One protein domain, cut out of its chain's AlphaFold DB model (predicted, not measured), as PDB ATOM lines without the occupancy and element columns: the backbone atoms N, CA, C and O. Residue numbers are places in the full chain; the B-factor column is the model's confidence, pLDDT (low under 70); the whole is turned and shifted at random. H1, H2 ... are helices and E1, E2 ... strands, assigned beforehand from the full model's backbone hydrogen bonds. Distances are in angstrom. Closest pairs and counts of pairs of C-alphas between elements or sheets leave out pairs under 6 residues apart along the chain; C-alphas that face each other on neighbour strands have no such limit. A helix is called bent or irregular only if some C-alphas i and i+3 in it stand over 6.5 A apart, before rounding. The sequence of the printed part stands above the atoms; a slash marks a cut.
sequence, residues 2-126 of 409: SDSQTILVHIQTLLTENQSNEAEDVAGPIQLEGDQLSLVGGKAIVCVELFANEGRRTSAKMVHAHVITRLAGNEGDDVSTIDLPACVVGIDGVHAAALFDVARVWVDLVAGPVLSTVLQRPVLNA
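What this domain is: This is residues 2 to 126 of the 409 residues of an uncharacterized protein of Planctomycetes bacterium K23_9 (UniProt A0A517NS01). One strongly twisted sheet of five strands forms a wall, with H1 and the bent helix H2 packed over one face and the other face bare of named helices. The long E4 and E5 hairpin makes most of the length; H1 and the first arm of H2 cross at a slant over the sheet, and the second arm turns off over E3 and E4. The printed part has 125 residues, with two named helices and five named strands in the order H1 E1 E2 E3 E4 E5 H2. The sheet is antiparallel in the order E1 E2 E3 E4 E5, a meander, each strand the antiparallel neighbour of the one before; the class is mixed, helices and strands, in two layers, helices on one face of a sheet. The whole is compact, with a radius of gyration of the C-alphas of 14.8 A and spans of 46 by 37 by 26 A.

Where its parts are: E4, residues 62 to 72, is 31.8 A long, and E5, residues 81 to 91, is 31.2 A. E3, residues 44 to 50, is 19.7 A; E2, residues 36 to 39, is 9.8 A; E1, residues 31 to 33, is 6.3 A. H1, residues 3 to 21, begins with C-alpha 3 at (6.880, -95.304, 76.637) and is 27.5 A long. H2, residues 95 to 119, was assigned as one helix by its hydrogen bonds, but is bent: C-alphas 108 and 111 are 6.7 A apart. Its arms are H2a, residues 95 to 108, 19.7 A, and H2b, residues 111 to 119, 11.7 A, ending with C-alpha 119 at (16.446, -80.153, 53.582).

How they stand to each other: E4 and E5 form a hairpin at 161 degrees, with N 71 and O 82 2.8 A apart, within hydrogen-bond range. Likewise within range are N 45 and O 70 of E3 and E4, 2.8 A, N 39 and O 44 of E2 and E3, 2.8 A, and N 38 and O 31 of E1 and E2, 2.8 A. H2a is on the sheet at a height of 7.3 A, over E4 and E5; its closest C-alphas to E5 are Val 102 and Gly 90, 4.2 A. H2b, at a height of 8.7 A, lies only just over E3 and E4, with 3 of its 9 C-alphas on each. H1 is on the same face; its closest C-alphas to E3 are Ser 4 and Val 48, 5.2 A. H1 and H2a touch, closest at the C-alphas of Ile 11 and Ala 103, 5.1 A, with a steep tilt of 44 degrees, the same way. H1 and H2b are apart. Every O i to N i+4 pair is within hydrogen-bond range in H2a and H2b, and 14 of 15 in H1.

The domain as a whole: The C-alphas farthest apart, of Gly 76 and Gly 93, are 48.2 A from each other. The printed part has no cut. The link from E3 to E4, 11 residues, is long. The mean pLDDT of the printed part is 87.1; residue 23, residues 52 to 60 and residues 73 to 79 are under 70.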
ATOM      1  N   SER A   2      11.054 -95.837  79.188       93.81
ATOM      2  CA  SER A   2       9.732 -95.199  79.204       93.81
ATOM      3  C   SER A   2       8.997 -95.443  77.882       93.81
ATOM      4  O   SER A   2       9.617 -95.790  76.875       93.81
ATOM      5  N   ASP A   3       7.682 -95.241  77.864       94.69
ATOM      6  CA  ASP A   3       6.880 -95.304  76.637       94.69
ATOM      7  C   ASP A   3       7.371 -94.280  75.595       94.69
ATOM      8  O   ASP A   3       7.542 -94.630  74.430       94.69
ATOM      9  N   SER A   4       7.724 -93.057  76.019       96.12
ATOM     10  CA  SER A   4       8.345 -92.044  75.148       96.12
ATOM     11  C   SER A   4       9.652 -92.539  74.521       96.12
ATOM     12  O   SER A   4       9.837 -92.422  73.312       96.12
ATOM     13  N   GLN A   5      10.543 -93.146  75.314       96.75
ATOM     14  CA  GLN A   5      11.787 -93.729  74.796       96.75
ATOM     15  C   GLN A   5      11.517 -94.891  73.837       96.75
ATOM     16  O   GLN A   5      12.214 -95.032  72.837       96.75
ATOM     17  N   THR A   6      10.499 -95.704  74.119       96.94
ATOM     18  CA  THR A   6      10.101 -96.824  73.258       96.94
ATOM     19  C   THR A   6       9.638 -96.319  71.890       96.94
ATOM     20  O   THR A   6      10.088 -96.828  70.866       96.94
ATOM     21  N   ILE A   7       8.819 -95.262  71.856       97.94
ATOM     22  CA  ILE A   7       8.402 -94.603  70.609       97.94
ATOM     23  C   ILE A   7       9.621 -94.062  69.847       97.94
ATOM     24  O   ILE A   7       9.734 -94.309  68.650       97.94
ATOM     25  N   LEU A   8      10.564 -93.385  70.514       98.19
ATOM     26  CA  LEU A   8      11.775 -92.859  69.865       98.19
ATOM     27  C   LEU A   8      12.662 -93.961  69.267       98.19
ATOM     28  O   LEU A   8      13.165 -93.796  68.157       98.19
ATOM     29  N   VAL A   9      12.817 -95.097  69.956       98.00
ATOM     30  CA  VAL A   9      13.532 -96.273  69.427       98.00
ATOM     31  C   VAL A   9      12.839 -96.811  68.174       98.00
ATOM     32  O   VAL A   9      13.505 -97.142  67.189       98.00
ATOM     33  N   HIS A  10      11.506 -96.870  68.168       98.25
ATOM     34  CA  HIS A  10      10.756 -97.282  66.985       98.25
ATOM     35  C   HIS A  10      10.892 -96.280  65.833       98.25
ATOM     36  O   HIS A  10      11.124 -96.707  64.706       98.25
ATOM     37  N   ILE A  11      10.838 -94.970  66.103       97.94
ATOM     38  CA  ILE A  11      11.076 -93.926  65.091       97.94
ATOM     39  C   ILE A  11      12.478 -94.077  64.490       97.94
ATOM     40  O   ILE A  11      12.611 -94.103  63.269       97.94
ATOM     41  N   GLN A  12      13.513 -94.225  65.324       97.06
ATOM     42  CA  GLN A  12      14.886 -94.461  64.868       97.06
ATOM     43  C   GLN A  12      14.961 -95.670  63.931       97.06
ATOM     44  O   GLN A  12      15.498 -95.558  62.832       97.06
ATOM     45  N   THR A  13      14.396 -96.802  64.361       96.38
ATOM     46  CA  THR A  13      14.399 -98.057  63.595       96.38
ATOM     47  C   THR A  13      13.758 -97.867  62.221       96.38
ATOM     48  O   THR A  13      14.388 -98.141  61.203       96.38
ATOM     49  N   LEU A  14      12.542 -97.318  62.187       96.12
ATOM     50  CA  LEU A  14      11.774 -97.109  60.959       96.12
ATOM     51  C   LEU A  14      12.452 -96.117  60.000       96.12
ATOM     52  O   LEU A  14      12.450 -96.323  58.789       96.12
ATOM     53  N   LEU A  15      13.066 -95.048  60.518       94.44
ATOM     54  CA  LEU A  15      13.815 -94.101  59.689       94.44
ATOM     55  C   LEU A  15      15.070 -94.739  59.081       94.44
ATOM     56  O   LEU A  15      15.344 -94.509  57.906       94.44
ATOM     57  N   THR A  16      15.806 -95.556  59.842       92.25
ATOM     58  CA  THR A  16      16.976 -96.291  59.325       92.25
ATOM     59  C   THR A  16      16.581 -97.295  58.237       92.25
ATOM     60  O   THR A  16      17.278 -97.433  57.227       92.25
ATOM     61  N   GLU A  17      15.446 -97.977  58.406       90.81
ATOM     62  CA  GLU A  17      14.892 -98.878  57.389       90.81
ATOM     63  C   GLU A  17      14.506 -98.116  56.113       90.81
ATOM     64  O   GLU A  17      14.902 -98.520  55.019       90.81
ATOM     65  N   ASN A  18      13.817 -96.977  56.239       85.19
ATOM     66  CA  ASN A  18      13.458 -96.137  55.094       85.19
ATOM     67  C   ASN A  18      14.691 -95.556  54.381       85.19
ATOM     68  O   ASN A  18      14.758 -95.621  53.157       85.19
ATOM     69  N   GLN A  19      15.704 -95.075  55.113       81.31
ATOM     70  CA  GLN A  19      16.969 -94.599  54.530       81.31
ATOM     71  C   GLN A  19      17.683 -95.672  53.704       81.31
ATOM     72  O   GLN A  19      18.281 -95.360  52.682       81.31
ATOM     73  N   SER A  20      17.616 -96.937  54.128       73.50
ATOM     74  CA  SER A  20      18.254 -98.046  53.407       73.50
ATOM     75  C   SER A  20      17.588 -98.341  52.056       73.50
ATOM     76  O   SER A  20      18.203 -98.972  51.196       73.50
ATOM     77  N   ASN A  21      16.343 -97.891  51.872       73.12
ATOM     78  CA  ASN A  21      15.565 -98.056  50.645       73.12
ATOM     79  C   ASN A  21      15.606 -96.818  49.733       73.12
ATOM     80  O   ASN A  21      15.197 -96.902  48.576       73.12
ATOM     81  N   GLU A  22      16.099 -95.685  50.235       71.06
ATOM     82  CA  GLU A  22      16.236 -94.433  49.491       71.06
ATOM     83  C   GLU A  22      17.607 -94.340  48.802       71.06
ATOM     84  O   GLU A  22      18.610 -94.885  49.263       71.06
ATOM     85  N   ALA A  23      17.671 -93.625  47.675       60.75
ATOM     86  CA  ALA A  23      18.933 -93.413  46.955       60.75
ATOM     87  C   ALA A  23      19.879 -92.430  47.676       60.75
ATOM     88  O   ALA A  23      21.077 -92.393  47.389       60.75
ATOM     89  N   GLU A  24      19.341 -91.627  48.594       74.06
ATOM     90  CA  GLU A  24      20.057 -90.599  49.339       74.06
ATOM     91  C   GLU A  24      19.729 -90.670  50.832       74.06
ATOM     92  O   GLU A  24      18.619 -91.010  51.234       74.06
ATOM     93  N   ASP A  25      20.699 -90.284  51.661       81.75
ATOM     94  CA  ASP A  25      20.527 -90.203  53.107       81.75
ATOM     95  C   ASP A  25      19.620 -89.014  53.493       81.75
ATOM     96  O   ASP A  25      20.061 -87.866  53.576       81.75
ATOM     97  N   VAL A  26      18.330 -89.300  53.708       85.12
ATOM     98  CA  VAL A  26      17.290 -88.290  53.979       85.12
ATOM     99  C   VAL A  26      17.207 -87.839  55.438       85.12
ATOM    100  O   VAL A  26      16.808 -86.707  55.692       85.12
ATOM    101  N   ALA A  27      17.578 -88.672  56.413       83.88
ATOM    102  CA  ALA A  27      17.558 -88.280  57.827       83.88
ATOM    103  C   ALA A  27      18.960 -88.004  58.398       83.88
ATOM    104  O   ALA A  27      19.069 -87.599  59.555       83.88
ATOM    105  N   GLY A  28      20.024 -88.143  57.600       87.38
ATOM    106  CA  GLY A  28      21.402 -87.982  58.055       87.38
ATOM    107  C   GLY A  28      21.790 -88.997  59.140       87.38
ATOM    108  O   GLY A  28      21.095 -89.993  59.364       87.38
ATOM    109  N   PRO A  29      22.875 -88.725  59.891       88.25
ATOM    110  CA  PRO A  29      23.199 -89.485  61.092       88.25
ATOM    111  C   PRO A  29      22.057 -89.402  62.115       88.25
ATOM    112  O   PRO A  29      21.744 -88.314  62.600       88.25
ATOM    113  N   ILE A  30      21.469 -90.554  62.454       92.75
ATOM    114  CA  ILE A  30      20.407 -90.676  63.459       92.75
ATOM    115  C   ILE A  30      21.030 -91.065  64.803       92.75
ATOM    116  O   ILE A  30      21.587 -92.158  64.939       92.75
ATOM    117  N   GLN A  31      20.923 -90.195  65.808       95.12
ATOM    118  CA  GLN A  31      21.516 -90.414  67.133       95.12
ATOM    119  C   GLN A  31      20.452 -90.319  68.227       95.12
ATOM    120  O   GLN A  31      19.812 -89.285  68.388       95.12
ATOM    121  N   LEU A  32      20.262 -91.408  68.976       95.50
ATOM    122  CA  LEU A  32      19.382 -91.445  70.144       95.50
ATOM    123  C   LEU A  32      20.209 -91.170  71.403       95.50
ATOM    124  O   LEU A  32      21.049 -91.989  71.782       95.50
ATOM    125  N   GLU A  33      19.945 -90.047  72.066       94.00
ATOM    126  CA  GLU A  33      20.605 -89.649  73.308       94.00
ATOM    127  C   GLU A  33      19.553 -89.370  74.387       94.00
ATOM    128  O   GLU A  33      18.824 -88.383  74.343       94.00
ATOM    129  N   GLY A  34      19.452 -90.266  75.373       92.94
ATOM    130  CA  GLY A  34      18.513 -90.115  76.485       92.94
ATOM    131  C   GLY A  34      17.046 -90.209  76.054       92.94
ATOM    132  O   GLY A  34      16.523 -91.307  75.853       92.94
ATOM    133  N   ASP A  35      16.367 -89.068  76.008       94.31
ATOM    134  CA  ASP A  35      14.955 -88.891  75.654       94.31
ATOM    135  C   ASP A  35      14.761 -88.080  74.362       94.31
ATOM    136  O   ASP A  35      13.668 -87.572  74.108       94.31
ATOM    137  N   GLN A  36      15.811 -87.974  73.540       96.94
ATOM    138  CA  GLN A  36      15.803 -87.192  72.307       96.94
ATOM    139  C   GLN A  36      16.447 -87.953  71.152       96.94
ATOM    140  O   GLN A  36      17.444 -88.660  71.324       96.94
ATOM    141  N   LEU A  37      15.891 -87.772  69.957       96.69
ATOM    142  CA  LEU A  37      16.435 -88.305  68.714       96.69
ATOM    143  C   LEU A  37      16.932 -87.156  67.833       96.69
ATOM    144  O   LEU A  37      16.144 -86.337  67.365       96.69
ATOM    145  N   SER A  38      18.238 -87.102  67.605       96.19
ATOM    146  CA  SER A  38      18.889 -86.131  66.729       96.19
ATOM    147  C   SER A  38      18.899 -86.628  65.286       96.19
ATOM    148  O   SER A  38      19.308 -87.761  65.017       96.19
ATOM    149  N   LEU A  39      18.439 -85.775  64.370       94.75
ATOM    150  CA  LEU A  39      18.324 -86.015  62.934       94.75
ATOM    151  C   LEU A  39      19.053 -84.915  62.148       94.75
ATOM    152  O   LEU A  39      19.232 -83.785  62.612       94.75
ATOM    153  N   VAL A  40      19.452 -85.239  60.918       92.69
ATOM    154  CA  VAL A  40      20.058 -84.325  59.933       92.69
ATOM    155  C   VAL A  40      21.269 -83.583  60.517       92.69
ATOM    156  O   VAL A  40      21.428 -82.371  60.367       92.69
ATOM    157  N   GLY A  41      22.116 -84.314  61.249       88.12
ATOM    158  CA  GLY A  41      23.296 -83.748  61.908       88.12
ATOM    159  C   GLY A  41      22.965 -82.744  63.020       88.12
ATOM    160  O   GLY A  41      23.706 -81.781  63.199       88.12
ATOM    161  N   GLY A  42      21.846 -82.932  63.728       89.88
ATOM    162  CA  GLY A  42      21.422 -82.086  64.849       89.88
ATOM    163  C   GLY A  42      20.572 -80.876  64.468       89.88
ATOM    164  O   GLY A  42      20.222 -80.085  65.340       89.88
ATOM    165  N   LYS A  43      20.203 -80.721  63.191       91.56
ATOM    166  CA  LYS A  43      19.305 -79.638  62.747       91.56
ATOM    167  C   LYS A  43      17.854 -79.849  63.178       91.56
ATOM    168  O   LYS A  43      17.102 -78.878  63.251       91.56
ATOM    169  N   ALA A  44      17.473 -81.098  63.442       94.38
ATOM    170  CA  ALA A  44      16.168 -81.470  63.965       94.38
ATOM    171  C   ALA A  44      16.338 -82.414  65.158       94.38
ATOM    172  O   ALA A  44      17.043 -83.416  65.065       94.38
ATOM    173  N   ILE A  45      15.670 -82.097  66.263       96.81
ATOM    174  CA  ILE A  45      15.628 -82.915  67.475       96.81
ATOM    175  C   ILE A  45      14.184 -83.354  67.701       96.81
ATOM    176  O   ILE A  45      13.289 -82.515  67.751       96.81
ATOM    177  N   VAL A  46      13.947 -84.656  67.837       97.69
ATOM    178  CA  VAL A  46      12.616 -85.225  68.073       97.69
ATOM    179  C   VAL A  46      12.483 -85.657  69.528       97.69
ATOM    180  O   VAL A  46      13.298 -86.434  70.029       97.69
ATOM    181  N   CYS A  47      11.423 -85.186  70.179       97.31
ATOM    182  CA  CYS A  47      11.028 -85.545  71.539       97.31
ATOM    183  C   CYS A  47       9.597 -86.100  71.544       97.31
ATOM    184  O   CYS A  47       8.809 -85.811  70.643       97.31
ATOM    185  N   VAL A  48       9.238 -86.879  72.567       97.00
ATOM    186  CA  VAL A  48       7.894 -87.466  72.691       97.00
ATOM    187  C   VAL A  48       7.290 -87.161  74.055       97.00
ATOM    188  O   VAL A  48       7.783 -87.625  75.086       97.00
ATOM    189  N   GLU A  49       6.162 -86.462  74.040       94.88
ATOM    190  CA  GLU A  49       5.325 -86.210  75.208       94.88
ATOM    191  C   GLU A  49       4.050 -87.050  75.119       94.88
ATOM    192  O   GLU A  49       3.341 -87.043  74.116       94.88
ATOM    193  N   LEU A  50       3.748 -87.805  76.173       90.62
ATOM    194  CA  LEU A  50       2.534 -88.617  76.233       90.62
ATOM    195  C   LEU A  50       1.414 -87.815  76.877       90.62
ATOM    196  O   LEU A  50       1.597 -87.216  77.939       90.62
ATOM    197  N   PHE A  51       0.234 -87.842  76.264       83.38
ATOM    198  CA  PHE A  51      -0.917 -87.151  76.820       83.38
ATOM    199  C   PHE A  51      -1.480 -87.952  78.006       83.38
ATOM    200  O   PHE A  51      -2.131 -88.981  77.836       83.38
ATOM    201  N   ALA A  52      -1.199 -87.499  79.232       60.91
ATOM    202  CA  ALA A  52      -1.469 -88.256  80.461       60.91
ATOM    203  C   ALA A  52      -2.944 -88.259  80.928       60.91
ATOM    204  O   ALA A  52      -3.257 -88.867  81.949       60.91
ATOM    205  N   ASN A  53      -3.864 -87.600  80.216       46.31
ATOM    206  CA  ASN A  53      -5.224 -87.349  80.697       46.31
ATOM    207  C   ASN A  53      -6.306 -87.684  79.664       46.31
ATOM    208  O   ASN A  53      -6.885 -86.803  79.042       46.31
ATOM    209  N   GLU A  54      -6.708 -88.948  79.601       45.47
ATOM    210  CA  GLU A  54      -8.103 -89.271  79.292       45.47
ATOM    211  C   GLU A  54      -8.723 -89.935  80.519       45.47
ATOM    212  O   GLU A  54      -8.810 -91.156  80.644       45.47
ATOM    213  N   GLY A  55      -9.184 -89.099  81.454       40.88
ATOM    214  CA  GLY A  55      -9.880 -89.495  82.681       40.88
ATOM    215  C   GLY A  55     -11.181 -90.288  82.480       40.88
ATOM    216  O   GLY A  55     -11.923 -90.476  83.443       40.88
ATOM    217  N   ARG A  56     -11.487 -90.771  81.269       41.28
ATOM    218  CA  ARG A  56     -12.563 -91.723  80.970       41.28
ATOM    219  C   ARG A  56     -12.188 -92.577  79.747       41.28
ATOM    220  O   ARG A  56     -12.479 -92.198  78.627       41.28
ATOM    221  N   ARG A  57     -11.686 -93.794  79.991       41.56
ATOM    222  CA  ARG A  57     -11.659 -94.920  79.028       41.56
ATOM    223  C   ARG A  57     -10.744 -94.793  77.791       41.56
ATOM    224  O   ARG A  57     -11.148 -95.257  76.724       41.56
ATOM    225  N   THR A  58      -9.484 -94.376  77.915       49.28
ATOM    226  CA  THR A  58      -8.491 -94.943  76.984       49.28
ATOM    227  C   THR A  58      -8.360 -96.421  77.320       49.28
ATOM    228  O   THR A  58      -7.807 -96.824  78.344       49.28
ATOM    229  N   SER A  59      -8.978 -97.280  76.510       59.00
ATOM    230  CA  SER A  59      -8.640 -98.702  76.545       59.00
ATOM    231  C   SER A  59      -7.124 -98.835  76.368       59.00
ATOM    232  O   SER A  59      -6.554 -98.032  75.633       59.00
ATOM    233  N   ALA A  60      -6.490 -99.865  76.941       62.50
ATOM    234  CA  ALA A  60      -5.056-100.197  76.774       62.50
ATOM    235  C   ALA A  60      -4.608-100.477  75.311       62.50
ATOM    236  O   ALA A  60      -3.587-101.110  75.063       62.50
ATOM    237  N   LYS A  61      -5.436-100.059  74.357       81.38
ATOM    238  CA  LYS A  61      -5.418-100.242  72.917       81.38
ATOM    239  C   LYS A  61      -5.156 -98.941  72.153       81.38
ATOM    240  O   LYS A  61      -5.144 -98.950  70.929       81.38
ATOM    241  N   MET A  62      -5.026 -97.812  72.848       89.06
ATOM    242  CA  MET A  62      -4.826 -96.505  72.230       89.06
ATOM    243  C   MET A  62      -3.757 -95.729  72.989       89.06
ATOM    244  O   MET A  62      -3.828 -95.620  74.213       89.06
ATOM    245  N   VAL A  63      -2.800 -95.171  72.252       91.38
ATOM    246  CA  VAL A  63      -1.782 -94.261  72.779       91.38
ATOM    247  C   VAL A  63      -1.859 -92.947  72.017       91.38
ATOM    248  O   VAL A  63      -1.725 -92.927  70.796       91.38
ATOM    249  N   HIS A  64      -2.049 -91.852  72.748       92.75
ATOM    250  CA  HIS A  64      -1.983 -90.492  72.225       92.75
ATOM    251  C   HIS A  64      -0.643 -89.867  72.635       92.75
ATOM    252  O   HIS A  64      -0.346 -89.726  73.826       92.75
ATOM    253  N   ALA A  65       0.165 -89.503  71.641       93.88
ATOM    254  CA  ALA A  65       1.452 -88.855  71.826       93.88
ATOM    255  C   ALA A  65       1.543 -87.544  71.037       93.88
ATOM    256  O   ALA A  65       1.104 -87.456  69.889       93.88
ATOM    257  N   HIS A  66       2.187 -86.554  71.641       95.44
ATOM    258  CA  HIS A  66       2.707 -85.381  70.962       95.44
ATOM    259  C   HIS A  66       4.172 -85.649  70.616       95.44
ATOM    260  O   HIS A  66       5.035 -85.693  71.493       95.44
ATOM    261  N   VAL A  67       4.452 -85.863  69.333       97.06
ATOM    262  CA  VAL A  67       5.823 -86.012  68.836       97.06
ATOM    263  C   VAL A  67       6.294 -84.644  68.362       97.06
ATOM    264  O   VAL A  67       5.774 -84.105  67.384       97.06
ATOM    265  N   ILE A  68       7.232 -84.054  69.091       97.19
ATOM    266  CA  ILE A  68       7.678 -82.675  68.909       97.19
ATOM    267  C   ILE A  68       8.986 -82.689  68.142       97.19
ATOM    268  O   ILE A  68       9.979 -83.213  68.643       97.19
ATOM    269  N   THR A  69       9.005 -82.078  66.957       97.31
ATOM    270  CA  THR A  69      10.267 -81.798  66.269       97.31
ATOM    271  C   THR A  69      10.702 -80.372  66.551       97.31
ATOM    272  O   THR A  69      10.043 -79.425  66.130       97.31
ATOM    273  N   ARG A  70      11.839 -80.222  67.218       95.69
ATOM    274  CA  ARG A  70      12.523 -78.951  67.421       95.69
ATOM    275  C   ARG A  70      13.541 -78.725  66.316       95.69
ATOM    276  O   ARG A  70      14.468 -79.516  66.158       95.69
ATOM    277  N   LEU A  71      13.378 -77.644  65.570       92.62
ATOM    278  CA  LEU A  71      14.304 -77.214  64.530       92.62
ATOM    279  C   LEU A  71      15.212 -76.107  65.062       92.62
ATOM    280  O   LEU A  71      14.752 -75.223  65.788       92.62
ATOM    281  N   ALA A  72      16.489 -76.138  64.680       83.62
ATOM    282  CA  ALA A  72      17.379 -75.004  64.909       83.62
ATOM    283  C   ALA A  72      16.861 -73.777  64.134       83.62
ATOM    284  O   ALA A  72      16.535 -73.887  62.949       83.62
ATOM    285  N   GLY A  73      16.762 -72.624  64.802       68.50
ATOM    286  CA  GLY A  73      16.454 -71.353  64.146       68.50
ATOM    287  C   GLY A  73      17.537 -70.978  63.130       68.50
ATOM    288  O   GLY A  73      18.672 -71.453  63.216       68.50
ATOM    289  N   ASN A  74      17.201 -70.134  62.152       62.75
ATOM    290  CA  ASN A  74      18.218 -69.622  61.235       62.75
ATOM    291  C   ASN A  74      19.056 -68.536  61.919       62.75
ATOM    292  O   ASN A  74      18.578 -67.827  62.805       62.75
ATOM    293  N   GLU A  75      20.305 -68.372  61.475       51.06
ATOM    294  CA  GLU A  75      21.119 -67.227  61.883       51.06
ATOM    295  C   GLU A  75      20.381 -65.921  61.531       51.06
ATOM    296  O   GLU A  75      20.110 -65.654  60.361       51.06
ATOM    297  N   GLY A  76      20.042 -65.125  62.551       51.72
ATOM    298  CA  GLY A  76      19.312 -63.859  62.406       51.72
ATOM    299  C   GLY A  76      17.844 -63.881  62.851       51.72
ATOM    300  O   GLY A  76      17.233 -62.816  62.880       51.72
ATOM    301  N   ASP A  77      17.290 -65.037  63.231       56.12
ATOM    302  CA  ASP A  77      15.981 -65.103  63.895       56.12
ATOM    303  C   ASP A  77      16.126 -64.771  65.398       56.12
ATOM    304  O   ASP A  77      17.014 -65.296  66.073       56.12
ATOM    305  N   ASP A  78      15.220 -63.954  65.956       54.59
ATOM    306  CA  ASP A  78      15.141 -63.682  67.411       54.59
ATOM    307  C   ASP A  78      14.789 -64.940  68.233       54.59
ATOM    308  O   ASP A  78      14.929 -64.969  69.458       54.59
ATOM    309  N   VAL A  79      14.338 -66.006  67.561       61.00
ATOM    310  CA  VAL A  79      13.970 -67.285  68.166       61.00
ATOM    311  C   VAL A  79      15.015 -68.339  67.806       61.00
ATOM    312  O   VAL A  79      15.163 -68.719  66.646       61.00
ATOM    313  N   SER A  80      15.713 -68.861  68.817       70.69
ATOM    314  CA  SER A  80      16.778 -69.857  68.634       70.69
ATOM    315  C   SER A  80      16.280 -71.233  68.185       70.69
ATOM    316  O   SER A  80      17.059 -72.004  67.622       70.69
ATOM    317  N   THR A  81      15.006 -71.566  68.422       84.25
ATOM    318  CA  THR A  81      14.427 -72.874  68.083       84.25
ATOM    319  C   THR A  81      12.944 -72.791  67.734       84.25
ATOM    320  O   THR A  81      12.192 -72.074  68.390       84.25
ATOM    321  N   ILE A  82      12.502 -73.588  66.762       88.88
ATOM    322  CA  ILE A  82      11.093 -73.699  66.365       88.88
ATOM    323  C   ILE A  82      10.587 -75.098  66.712       88.88
ATOM    324  O   ILE A  82      11.125 -76.081  66.208       88.88
ATOM    325  N   ASP A  83       9.532 -75.182  67.520       93.44
ATOM    326  CA  ASP A  83       8.902 -76.452  67.890       93.44
ATOM    327  C   ASP A  83       7.692 -76.743  66.986       93.44
ATOM    328  O   ASP A  83       6.795 -75.913  66.823       93.44
ATOM    329  N   LEU A  84       7.663 -77.948  66.413       95.19
ATOM    330  CA  LEU A  84       6.620 -78.461  65.522       95.19
ATOM    331  C   LEU A  84       5.951 -79.695  66.155       95.19
ATOM    332  O   LEU A  84       6.335 -80.830  65.854       95.19
ATOM    333  N   PRO A  85       4.984 -79.508  67.071       95.06
ATOM    334  CA  PRO A  85       4.329 -80.613  67.764       95.06
ATOM    335  C   PRO A  85       3.280 -81.304  66.881       95.06
ATOM    336  O   PRO A  85       2.309 -80.687  66.437       95.06
ATOM    337  N   ALA A  86       3.447 -82.610  66.665       96.00
ATOM    338  CA  ALA A  86       2.507 -83.467  65.950       96.00
ATOM    339  C   ALA A  86       1.653 -84.273  66.936       96.00
ATOM    340  O   ALA A  86       2.190 -85.076  67.696       96.00
ATOM    341  N   CYS A  87       0.329 -84.109  66.896       94.25
ATOM    342  CA  CYS A  87      -0.598 -84.981  67.621       94.25
ATOM    343  C   CYS A  87      -0.814 -86.283  66.834       94.25
ATOM    344  O   CYS A  87      -1.441 -86.279  65.765       94.25
ATOM    345  N   VAL A  88      -0.300 -87.391  67.369       93.50
ATOM    346  CA  VAL A  88      -0.329 -88.716  66.746       93.50
ATOM    347  C   VAL A  88      -1.016 -89.714  67.671       93.50
ATOM    348  O   VAL A  88      -0.749 -89.766  68.872       93.50
ATOM    349  N   VAL A  89      -1.899 -90.533  67.100       92.06
ATOM    350  CA  VAL A  89      -2.615 -91.582  67.832       92.06
ATOM    351  C   VAL A  89      -2.281 -92.938  67.227       92.06
ATOM    352  O   VAL A  89      -2.532 -93.177  66.039       92.06
ATOM    353  N   GLY A  90      -1.721 -93.811  68.062       92.94
ATOM    354  CA  GLY A  90      -1.491 -95.216  67.760       92.94
ATOM    355  C   GLY A  90      -2.623 -96.075  68.304       92.94
ATOM    356  O   GLY A  90      -3.074 -95.865  69.435       92.94
ATOM    357  N   ILE A  91      -3.107 -97.020  67.500       90.38
ATOM    358  CA  ILE A  91      -4.246 -97.878  67.850       90.38
ATOM    359  C   ILE A  91      -3.894 -99.331  67.552       90.38
ATOM    360  O   ILE A  91      -3.636 -99.681  66.407       90.38
ATOM    361  N   ASP A  92      -3.949-100.191  68.567       90.75
ATOM    362  CA  ASP A  92      -3.739-101.632  68.406       90.75
ATOM    363  C   ASP A  92      -4.465-102.436  69.502       90.75
ATOM    364  O   ASP A  92      -4.959-101.888  70.479       90.75
ATOM    365  N   GLY A  93      -4.551-103.760  69.386       88.12
ATOM    366  CA  GLY A  93      -5.037-104.630  70.455       88.12
ATOM    367  C   GLY A  93      -4.153-104.661  71.709       88.12
ATOM    368  O   GLY A  93      -4.663-105.034  72.770       88.12
ATOM    369  N   VAL A  94      -2.872-104.279  71.607       92.19
ATOM    370  CA  VAL A  94      -1.891-104.310  72.708       92.19
ATOM    371  C   VAL A  94      -1.095-103.004  72.792       92.19
ATOM    372  O   VAL A  94      -0.651-102.473  71.781       92.19
ATOM    373  N   HIS A  95      -0.827-102.533  74.015       92.00
ATOM    374  CA  HIS A  95      -0.106-101.279  74.289       92.00
ATOM    375  C   HIS A  95       1.227-101.137  73.540       92.00
ATOM    376  O   HIS A  95       1.462-100.125  72.896       92.00
ATOM    377  N   ALA A  96       2.086-102.163  73.564       94.06
ATOM    378  CA  ALA A  96       3.379-102.121  72.874       94.06
ATOM    379  C   ALA A  96       3.235-101.933  71.353       94.06
ATOM    380  O   ALA A  96       3.994-101.186  70.743       94.06
ATOM    381  N   ALA A  97       2.231-102.570  70.749       94.88
ATOM    382  CA  ALA A  97       1.937-102.400  69.333       94.88
ATOM    383  C   ALA A  97       1.291-101.032  69.045       94.88
ATOM    384  O   ALA A  97       1.587-100.434  68.018       94.88
ATOM    385  N   ALA A  98       0.513-100.472  69.977       93.94
ATOM    386  CA  ALA A  98       0.013 -99.101  69.868       93.94
ATOM    387  C   ALA A  98       1.149 -98.057  69.948       93.94
ATOM    388  O   ALA A  98       1.125 -97.082  69.202       93.94
ATOM    389  N   LEU A  99       2.175 -98.272  70.785       95.94
ATOM    390  CA  LEU A  99       3.391 -97.437  70.808       95.94
ATOM    391  C   LEU A  99       4.154 -97.507  69.478       95.94
ATOM    392  O   LEU A  99       4.598 -96.480  68.963       95.94
ATOM    393  N   PHE A 100       4.285 -98.705  68.904       96.94
ATOM    394  CA  PHE A 100       4.859 -98.872  67.570       96.94
ATOM    395  C   PHE A 100       4.019 -98.159  66.499       96.94
ATOM    396  O   PHE A 100       4.580 -97.476  65.645       96.94
ATOM    397  N   ASP A 101       2.687 -98.243  66.572       95.62
ATOM    398  CA  ASP A 101       1.794 -97.557  65.636       95.62
ATOM    399  C   ASP A 101       1.940 -96.027  65.717       95.62
ATOM    400  O   ASP A 101       1.992 -95.375  64.680       95.62
ATOM    401  N   VAL A 102       2.121 -95.440  66.911       96.50
ATOM    402  CA  VAL A 102       2.468 -94.008  67.047       96.50
ATOM    403  C   VAL A 102       3.718 -93.666  66.232       96.50
ATOM    404  O   VAL A 102       3.697 -92.727  65.432       96.50
ATOM    405  N   ALA A 103       4.801 -94.426  66.423       97.94
ATOM    406  CA  ALA A 103       6.068 -94.195  65.733       97.94
ATOM    407  C   ALA A 103       5.920 -94.329  64.214       97.94
ATOM    408  O   ALA A 103       6.342 -93.444  63.470       97.94
ATOM    409  N   ARG A 104       5.256 -95.400  63.765       96.62
ATOM    410  CA  ARG A 104       4.956 -95.658  62.355       96.62
ATOM    411  C   ARG A 104       4.226 -94.491  61.714       96.62
ATOM    412  O   ARG A 104       4.600 -94.032  60.648       96.62
ATOM    413  N   VAL A 105       3.218 -93.957  62.384       95.44
ATOM    414  CA  VAL A 105       2.351 -92.915  61.823       95.44
ATOM    415  C   VAL A 105       3.068 -91.583  61.739       95.44
ATOM    416  O   VAL A 105       2.869 -90.838  60.781       95.44
ATOM    417  N   TRP A 106       3.929 -91.293  62.712       97.25
ATOM    418  CA  TRP A 106       4.805 -90.139  62.625       97.25
ATOM    419  C   TRP A 106       5.787 -90.270  61.453       97.25
ATOM    420  O   TRP A 106       5.906 -89.337  60.661       97.25
ATOM    421  N   VAL A 107       6.440 -91.425  61.283       96.62
ATOM    422  CA  VAL A 107       7.373 -91.647  60.163       96.62
ATOM    423  C   VAL A 107       6.655 -91.578  58.813       96.62
ATOM    424  O   VAL A 107       7.107 -90.861  57.923       96.62
ATOM    425  N   ASP A 108       5.511 -92.248  58.685       94.56
ATOM    426  CA  ASP A 108       4.760 -92.344  57.433       94.56
ATOM    427  C   ASP A 108       4.155 -91.000  57.004       94.56
ATOM    428  O   ASP A 108       4.050 -90.736  55.808       94.56
ATOM    429  N   LEU A 109       3.695 -90.167  57.948       95.62
ATOM    430  CA  LEU A 109       2.872 -88.991  57.624       95.62
ATOM    431  C   LEU A 109       3.514 -87.647  57.984       95.62
ATOM    432  O   LEU A 109       3.174 -86.639  57.367       95.62
ATOM    433  N   VAL A 110       4.403 -87.606  58.980       97.06
ATOM    434  CA  VAL A 110       4.939 -86.359  59.559       97.06
ATOM    435  C   VAL A 110       6.407 -86.144  59.197       97.06
ATOM    436  O   VAL A 110       6.795 -85.017  58.880       97.06
ATOM    437  N   ALA A 111       7.223 -87.203  59.209       96.81
ATOM    438  CA  ALA A 111       8.662 -87.096  58.979       96.81
ATOM    439  C   ALA A 111       8.988 -86.490  57.609       96.81
ATOM    440  O   ALA A 111       9.859 -85.628  57.530       96.81
ATOM    441  N   GLY A 112       8.265 -86.880  56.553       95.81
ATOM    442  CA  GLY A 112       8.450 -86.334  55.205       95.81
ATOM    443  C   GLY A 112       8.340 -84.811  55.157       95.81
ATOM    444  O   GLY A 112       9.336 -84.163  54.835       95.81
ATOM    445  N   PRO A 113       7.194 -84.206  55.521       96.62
ATOM    446  CA  PRO A 113       7.047 -82.752  55.600       96.62
ATOM    447  C   PRO A 113       8.123 -82.052  56.432       96.62
ATOM    448  O   PRO A 113       8.699 -81.061  55.993       96.62
ATOM    449  N   VAL A 114       8.430 -82.584  57.616       96.00
ATOM    450  CA  VAL A 114       9.407 -81.996  58.541       96.00
ATOM    451  C   VAL A 114      10.821 -82.023  57.964       96.00
ATOM    452  O   VAL A 114      11.486 -80.987  57.908       96.00
ATOM    453  N   LEU A 115      11.286 -83.186  57.509       95.25
ATOM    454  CA  LEU A 115      12.624 -83.337  56.940       95.25
ATOM    455  C   LEU A 115      12.748 -82.584  55.617       95.25
ATOM    456  O   LEU A 115      13.790 -81.985  55.361       95.25
ATOM    457  N   SER A 116      11.680 -82.529  54.820       95.12
ATOM    458  CA  SER A 116      11.663 -81.758  53.575       95.12
ATOM    459  C   SER A 116      11.857 -80.267  53.825       95.12
ATOM    460  O   SER A 116      12.600 -79.613  53.094       95.12
ATOM    461  N   THR A 117      11.271 -79.734  54.899       93.31
ATOM    462  CA  THR A 117      11.500 -78.348  55.325       93.31
ATOM    463  C   THR A 117      12.948 -78.112  55.747       93.31
ATOM    464  O   THR A 117      13.548 -77.114  55.356       93.31
ATOM    465  N   VAL A 118      13.562 -79.032  56.496       92.50
ATOM    466  CA  VAL A 118      14.975 -78.897  56.906       92.50
ATOM    467  C   VAL A 118      15.925 -78.995  55.709       92.50
ATOM    468  O   VAL A 118      16.918 -78.269  55.636       92.50
ATOM    469  N   LEU A 119      15.627 -79.889  54.765       92.00
ATOM    470  CA  LEU A 119      16.446 -80.153  53.582       92.00
ATOM    471  C   LEU A 119      16.127 -79.244  52.391       92.00
ATOM    472  O   LEU A 119      16.860 -79.274  51.404       92.00
ATOM    473  N   GLN A 120      15.054 -78.453  52.475       92.00
ATOM    474  CA  GLN A 120      14.559 -77.574  51.412       92.00
ATOM    475  C   GLN A 120      14.324 -78.312  50.081       92.00
ATOM    476  O   GLN A 120      14.569 -77.778  48.998       92.00
ATOM    477  N   ARG A 121      13.846 -79.559  50.166       93.25
ATOM    478  CA  ARG A 121      13.447 -80.392  49.023       93.25
ATOM    479  C   ARG A 121      12.497 -81.506  49.475       93.25
ATOM    480  O   ARG A 121      12.612 -81.931  50.620       93.25
ATOM    481  N   PRO A 122      11.628 -82.037  48.602       93.19
ATOM    482  CA  PRO A 122      10.752 -83.150  48.963       93.19
ATOM    483  C   PRO A 122      11.530 -84.443  49.287       93.19
ATOM    484  O   PRO A 122      12.419 -84.828  48.525       93.19
ATOM    485  N   VAL A 123      11.182 -85.112  50.394       93.31
ATOM    486  CA  VAL A 123      11.684 -86.437  50.826       93.31
ATOM    487  C   VAL A 123      10.565 -87.267  51.481       93.31
ATOM    488  O   VAL A 123       9.565 -86.696  51.917       93.31
ATOM    489  N   LEU A 124      10.729 -88.595  51.588       89.88
ATOM    490  CA  LEU A 124       9.779 -89.522  52.242       89.88
ATOM    491  C   LEU A 124       8.312 -89.298  51.805       89.88
ATOM    492  O   LEU A 124       7.422 -89.117  52.637       89.88
ATOM    493  N   ASN A 125       8.074 -89.255  50.490       89.19
ATOM    494  CA  ASN A 125       6.762 -89.014  49.857       89.19
ATOM    495  C   ASN A 125       6.108 -87.653  50.155       89.19
ATOM    496  O   ASN A 125       4.914 -87.479  49.909       89.19
ATOM    497  N   ALA A 126       6.855 -86.680  50.677       93.44
ATOM    498  CA  ALA A 126       6.352 -85.319  50.757       93.44
ATOM    499  C   ALA A 126       6.295 -84.667  49.369       93.44
ATOM    500  O   ALA A 126       7.080 -84.983  48.476       93.44
TER     501      ALA A 126